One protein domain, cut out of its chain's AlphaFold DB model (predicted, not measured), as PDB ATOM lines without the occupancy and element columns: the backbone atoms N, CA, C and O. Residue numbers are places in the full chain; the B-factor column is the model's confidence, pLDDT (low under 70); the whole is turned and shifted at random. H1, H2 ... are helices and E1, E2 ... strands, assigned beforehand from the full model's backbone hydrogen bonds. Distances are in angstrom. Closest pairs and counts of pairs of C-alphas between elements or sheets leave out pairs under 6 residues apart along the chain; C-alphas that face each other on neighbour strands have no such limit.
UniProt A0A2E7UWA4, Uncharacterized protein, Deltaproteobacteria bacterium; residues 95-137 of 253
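AT A GLANCE: This is residues 95 to 137 of the 253 residues of an uncharacterized protein of Deltaproteobacteria bacterium (UniProt A0A2E7UWA4). A helix, H1, extends like a handle from a small body of two parallel strands and loops, with residues 95 to 101 sticking out. In the body E1 and E2 run side by side, the long loop of residues 111 to 121 swings over one face of the strand pair, and the last stretch, residues 127 to 137, folds back beside E1 on the side away from E2. The printed part has 43 residues with one named helix and two named strands, in the order H1, E1, E2; the sheet's order is E1, E2, parallel. The class is mixed, helices and strands, with 21 residues, under half, in named elements. The whole is only just compact, close to loose, with a radius of gyration of the C-alphas of 10.7 A, and elongated, spanning 31 by 19 by 13 A.

HOW THE PARTS SIT: The printed part begins with H1, residues 95 to 105, in which every O i to N i+4 pair is within hydrogen-bond range. Residues 95 to 101, which belong to H1, stand free. A tight link, with 0 residues between, leads to E1, residues 106 to 110. A long link of 11 residues then leads to E2, residues 122 to 126. E1 and E2 are parallel neighbours, with 28 degrees between their directions. C-alphas 106 and 122 face each other at 4.5 A, and C-alphas 110 and 126 at 4.7 A. Among the backbone pairs within hydrogen-bond range are N 107 and O 122 at 2.8 A and N 124 and O 107 at 2.9 A. H1 and E2 have 1 pair of C-alphas within 8 A, those of His 105 and Ala 122, 6.2 A apart; their centres are 15.4 A apart.

IN THESE COORDINATES: H1 runs from Ser 95, C-alpha at (3.773, -26.070, 27.297), to His 105, C-alpha at (-0.538, -36.890, 37.145), a length of 15.3 A. E1 runs from Thr 106 to Gly 110, 13.2 A. E2 runs from Ala 122 to Val 126, 13.1 A, and ends with its C-alpha at (12.805, -33.844, 46.845).

THE WHOLE: The two C-alphas farthest apart are those of Ser 95 and Pro 113, at 32.6 A. The first and last printed C-alphas, Ser 95 and Ser 137, are 29.7 A apart. The printed part has no cut. The link from E1 to E2 is long. The mean pLDDT of the printed part is 88.6, and no printed residue is under 70.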
ATOM      1  N   SER A  95       3.182 -26.025  25.951       90.06
ATOM      2  CA  SER A  95       3.773 -26.070  27.297       90.06
ATOM      3  C   SER A  95       2.739 -25.952  28.423       90.06
ATOM      4  O   SER A  95       2.922 -26.578  29.464       90.06
ATOM      5  N   ALA A  96       1.657 -25.196  28.216       88.31
ATOM      6  CA  ALA A  96       0.570 -25.063  29.186       88.31
ATOM      7  C   ALA A  96      -0.134 -26.407  29.432       88.31
ATOM      8  O   ALA A  96      -0.238 -26.830  30.580       88.31
ATOM      9  N   ASP A  97      -0.505 -27.107  28.359       88.56
ATOM     10  CA  ASP A  97      -1.194 -28.400  28.426       88.56
ATOM     11  C   ASP A  97      -0.302 -29.466  29.079       88.56
ATOM     12  O   ASP A  97      -0.752 -30.241  29.922       88.56
ATOM     13  N   LEU A  98       0.999 -29.475  28.756       91.44
ATOM     14  CA  LEU A  98       1.957 -30.367  29.412       91.44
ATOM     15  C   LEU A  98       2.084 -30.064  30.913       91.44
ATOM     16  O   LEU A  98       2.147 -30.989  31.722       91.44
ATOM     17  N   LEU A  99       2.136 -28.786  31.300       91.44
ATOM     18  CA  LEU A  99       2.197 -28.392  32.708       91.44
ATOM     19  C   LEU A  99       0.927 -28.788  33.462       91.44
ATOM     20  O   LEU A  99       1.023 -29.281  34.585       91.44
ATOM     21  N   GLU A 100      -0.245 -28.591  32.863       90.94
ATOM     22  CA  GLU A 100      -1.520 -29.031  33.429       90.94
ATOM     23  C   GLU A 100      -1.528 -30.548  33.629       90.94
ATOM     24  O   GLU A 100      -1.720 -31.016  34.754       90.94
ATOM     25  N   TRP A 101      -1.171 -31.309  32.593       93.56
ATOM     26  CA  TRP A 101      -1.077 -32.763  32.674       93.56
ATOM     27  C   TRP A 101      -0.109 -33.221  33.776       93.56
ATOM     28  O   TRP A 101      -0.446 -34.098  34.575       93.56
ATOM     29  N   LEU A 102       1.073 -32.603  33.882       94.75
ATOM     30  CA  LEU A 102       2.042 -32.905  34.942       94.75
ATOM     31  C   LEU A 102       1.482 -32.601  36.336       94.75
ATOM     32  O   LEU A 102       1.666 -33.413  37.242       94.75
ATOM     33  N   ASN A 103       0.779 -31.483  36.517       90.25
ATOM     34  CA  ASN A 103       0.151 -31.118  37.794       90.25
ATOM     35  C   ASN A 103      -0.974 -32.083  38.207       90.25
ATOM     36  O   ASN A 103      -1.267 -32.230  39.399       90.25
ATOM     37  N   GLU A 104      -1.627 -32.726  37.241       89.88
ATOM     38  CA  GLU A 104      -2.672 -33.719  37.482       89.88
ATOM     39  C   GLU A 104      -2.113 -35.106  37.807       89.88
ATOM     40  O   GLU A 104      -2.640 -35.782  38.694       89.88
ATOM     41  N   HIS A 105      -1.046 -35.515  37.118       92.19
ATOM     42  CA  HIS A 105      -0.538 -36.890  37.145       92.19
ATOM     43  C   HIS A 105       0.686 -37.073  38.043       92.19
ATOM     44  O   HIS A 105       1.024 -38.207  38.386       92.19
ATOM     45  N   THR A 106       1.352 -35.990  38.445       94.31
ATOM     46  CA  THR A 106       2.553 -36.037  39.287       94.31
ATOM     47  C   THR A 106       2.385 -35.242  40.577       94.31
ATOM     48  O   THR A 106       1.481 -34.415  40.712       94.31
ATOM     49  N   ALA A 107       3.233 -35.548  41.555       92.81
ATOM     50  CA  ALA A 107       3.310 -34.844  42.824       92.81
ATOM     51  C   ALA A 107       4.764 -34.724  43.300       92.81
ATOM     52  O   ALA A 107       5.490 -35.719  43.398       92.81
ATOM     53  N   ILE A 108       5.197 -33.512  43.637       93.69
ATOM     54  CA  ILE A 108       6.530 -33.218  44.167       93.69
ATOM     55  C   ILE A 108       6.482 -33.219  45.697       93.69
ATOM     56  O   ILE A 108       6.130 -32.228  46.348       93.69
ATOM     57  N   LEU A 109       6.891 -34.333  46.302       92.06
ATOM     58  CA  LEU A 109       6.862 -34.505  47.750       92.06
ATOM     59  C   LEU A 109       8.250 -34.382  48.362       92.06
ATOM     60  O   LEU A 109       9.193 -35.077  47.994       92.06
ATOM     61  N   GLY A 110       8.349 -33.529  49.379       88.62
ATOM     62  CA  GLY A 110       9.533 -33.482  50.224       88.62
ATOM     63  C   GLY A 110       9.741 -34.779  51.015       88.62
ATOM     64  O   GLY A 110       8.777 -35.523  51.232       88.62
ATOM     65  N   ASP A 111      10.946 -34.977  51.560       85.19
ATOM     66  CA  ASP A 111      11.251 -35.969  52.617       85.19
ATOM     67  C   ASP A 111      10.616 -35.575  53.961       85.19
ATOM     68  O   ASP A 111      11.235 -35.295  54.988       85.19
ATOM     69  N   CYS A 112       9.304 -35.451  53.907       83.56
ATOM     70  CA  CYS A 112       8.418 -35.016  54.949       83.56
ATOM     71  C   CYS A 112       7.795 -36.287  55.536       83.56
ATOM     72  O   CYS A 112       6.983 -36.898  54.842       83.56
ATOM     73  N   PRO A 113       8.045 -36.653  56.807       70.81
ATOM     74  CA  PRO A 113       7.639 -37.958  57.360       70.81
ATOM     75  C   PRO A 113       6.118 -38.183  57.440       70.81
ATOM     76  O   PRO A 113       5.662 -39.211  57.918       70.81
ATOM     77  N   GLN A 114       5.319 -37.198  57.020       77.19
ATOM     78  CA  GLN A 114       3.884 -37.130  57.242       77.19
ATOM     79  C   GLN A 114       3.190 -36.167  56.256       77.19
ATOM     80  O   GLN A 114       2.340 -35.371  56.659       77.19
ATOM     81  N   CYS A 115       3.624 -36.106  54.996       80.31
ATOM     82  CA  CYS A 115       2.815 -35.393  54.003       80.31
ATOM     83  C   CYS A 115       1.501 -36.160  53.751       80.31
ATOM     84  O   CYS A 115       1.513 -37.385  53.862       80.31
ATOM     85  N   PRO A 116       0.386 -35.457  53.476       76.31
ATOM     86  CA  PRO A 116      -0.860 -36.082  53.037       76.31
ATOM     87  C   PRO A 116      -0.637 -37.015  51.845       76.31
ATOM     88  O   PRO A 116       0.308 -36.817  51.075       76.31
ATOM     89  N   ASP A 117      -1.517 -38.003  51.708       81.25
ATOM     90  CA  ASP A 117      -1.544 -38.866  50.533       81.25
ATOM     91  C   ASP A 117      -1.919 -38.052  49.284       81.25
ATOM     92  O   ASP A 117      -2.765 -37.156  49.334       81.25
ATOM     93  N   VAL A 118      -1.258 -38.353  48.170       84.25
ATOM     94  CA  VAL A 118      -1.479 -37.720  46.860       84.25
ATOM     95  C   VAL A 118      -2.232 -38.644  45.898       84.25
ATOM     96  O   VAL A 118      -2.359 -38.333  44.713       84.25
ATOM     97  N   GLY A 119      -2.764 -39.762  46.404       85.12
ATOM     98  CA  GLY A 119      -3.573 -40.711  45.647       85.12
ATOM     99  C   GLY A 119      -2.750 -41.425  44.576       85.12
ATOM    100  O   GLY A 119      -1.622 -41.841  44.817       85.12
ATOM    101  N   ASN A 120      -3.299 -41.537  43.364       87.75
ATOM    102  CA  ASN A 120      -2.688 -42.293  42.261       87.75
ATOM    103  C   ASN A 120      -1.634 -41.510  41.450       87.75
ATOM    104  O   ASN A 120      -1.296 -41.908  40.337       87.75
ATOM    105  N   ARG A 121      -1.130 -40.386  41.965       91.88
ATOM    106  CA  ARG A 121      -0.135 -39.561  41.264       91.88
ATOM    107  C   ARG A 121       1.270 -40.150  41.380       91.88
ATOM    108  O   ARG A 121       1.648 -40.675  42.426       91.88
ATOM    109  N   ALA A 122       2.078 -39.991  40.335       91.50
ATOM    110  CA  ALA A 122       3.492 -40.346  40.364       91.50
ATOM    111  C   ALA A 122       4.272 -39.379  41.272       91.50
ATOM    112  O   ALA A 122       4.244 -38.164  41.074       91.50
ATOM    113  N   VAL A 123       4.984 -39.911  42.269       92.12
ATOM    114  CA  VAL A 123       5.666 -39.100  43.289       92.12
ATOM    115  C   VAL A 123       7.140 -38.888  42.952       92.12
ATOM    116  O   VAL A 123       7.913 -39.843  42.908       92.12
ATOM    117  N   LEU A 124       7.552 -37.624  42.835       92.75
ATOM    118  CA  LEU A 124       8.957 -37.219  42.819       92.75
ATOM    119  C   LEU A 124       9.398 -36.802  44.230       92.75
ATOM    120  O   LEU A 124       8.843 -35.863  44.804       92.75
ATOM    121  N   ARG A 125      10.415 -37.475  44.783       91.19
ATOM    122  CA  ARG A 125      10.987 -37.141  46.097       91.19
ATOM    123  C   ARG A 125      12.045 -36.048  45.988       91.19
ATOM    124  O   ARG A 125      12.946 -36.124  45.157       91.19
ATOM    125  N   VAL A 126      11.922 -35.021  46.826       93.44
ATOM    126  CA  VAL A 126      12.805 -33.844  46.845       93.44
ATOM    127  C   VAL A 126      13.146 -33.419  48.282       93.44
ATOM    128  O   VAL A 126      12.499 -33.856  49.234       93.44
ATOM    129  N   PRO A 127      14.110 -32.502  48.490       92.69
ATOM    130  CA  PRO A 127      14.295 -31.873  49.794       92.69
ATOM    131  C   PRO A 127      13.023 -31.174  50.296       92.69
ATOM    132  O   PRO A 127      12.247 -30.622  49.512       92.69
ATOM    133  N   ARG A 128      12.831 -31.128  51.623       90.69
ATOM    134  CA  ARG A 128      11.611 -30.595  52.270       90.69
ATOM    135  C   ARG A 128      11.194 -29.205  51.774       90.69
ATOM    136  O   ARG A 128      10.001 -28.963  51.622       90.69
ATOM    137  N   SER A 129      12.148 -28.319  51.494       89.62
ATOM    138  CA  SER A 129      11.900 -26.949  51.013       89.62
ATOM    139  C   SER A 129      11.176 -26.879  49.665       89.62
ATOM    140  O   SER A 129      10.528 -25.878  49.379       89.62
ATOM    141  N   ARG A 130      11.255 -27.940  48.853       92.31
ATOM    142  CA  ARG A 130      10.624 -28.042  47.530       92.31
ATOM    143  C   ARG A 130       9.312 -28.827  47.533       92.31
ATOM    144  O   ARG A 130       8.754 -29.056  46.470       92.31
ATOM    145  N   CYS A 131       8.828 -29.256  48.699       91.19
ATOM    146  CA  CYS A 131       7.558 -29.967  48.793       91.19
ATOM    147  C   CYS A 131       6.410 -29.070  48.316       91.19
ATOM    148  O   CYS A 131       6.180 -28.016  48.910       91.19
ATOM    149  N   GLU A 132       5.648 -29.499  47.316       90.12
ATOM    150  CA  GLU A 132       4.515 -28.721  46.798       90.12
ATOM    151  C   GLU A 132       3.375 -28.594  47.824       90.12
ATOM    152  O   GLU A 132       2.647 -27.606  47.837       90.12
ATOM    153  N   ILE A 133       3.254 -29.566  48.738       87.06
ATOM    154  CA  ILE A 133       2.163 -29.610  49.717       87.06
ATOM    155  C   ILE A 133       2.430 -28.694  50.911       87.06
ATOM    156  O   ILE A 133       1.548 -27.966  51.363       87.06
ATOM    157  N   CYS A 134       3.641 -28.746  51.471       89.06
ATOM    158  CA  CYS A 134       3.951 -28.034  52.711       89.06
ATOM    159  C   CYS A 134       5.107 -27.043  52.599       89.06
ATOM    160  O   CYS A 134       5.297 -26.255  53.524       89.06
ATOM    161  N   ALA A 135       5.892 -27.073  51.518       87.12
ATOM    162  CA  ALA A 135       7.157 -26.341  51.385       87.12
ATOM    163  C   ALA A 135       8.086 -26.519  52.607       87.12
ATOM    164  O   ALA A 135       8.810 -25.613  53.009       87.12
ATOM    165  N   GLY A 136       7.993 -27.676  53.273       85.50
ATOM    166  CA  GLY A 136       8.733 -28.008  54.490       85.50
ATOM    167  C   GLY A 136       8.122 -27.476  55.791       85.50
ATOM    168  O   GLY A 136       8.586 -27.869  56.861       85.50
ATOM    169  N   SER A 137       7.071 -26.656  55.714       88.69
ATOM    170  CA  SER A 137       6.411 -26.012  56.850       88.69
ATOM    171  C   SER A 137       5.438 -26.945  57.570       88.69
ATOM    172  O   SER A 137       4.453 -27.415  56.994       88.69
TER     173      SER A 137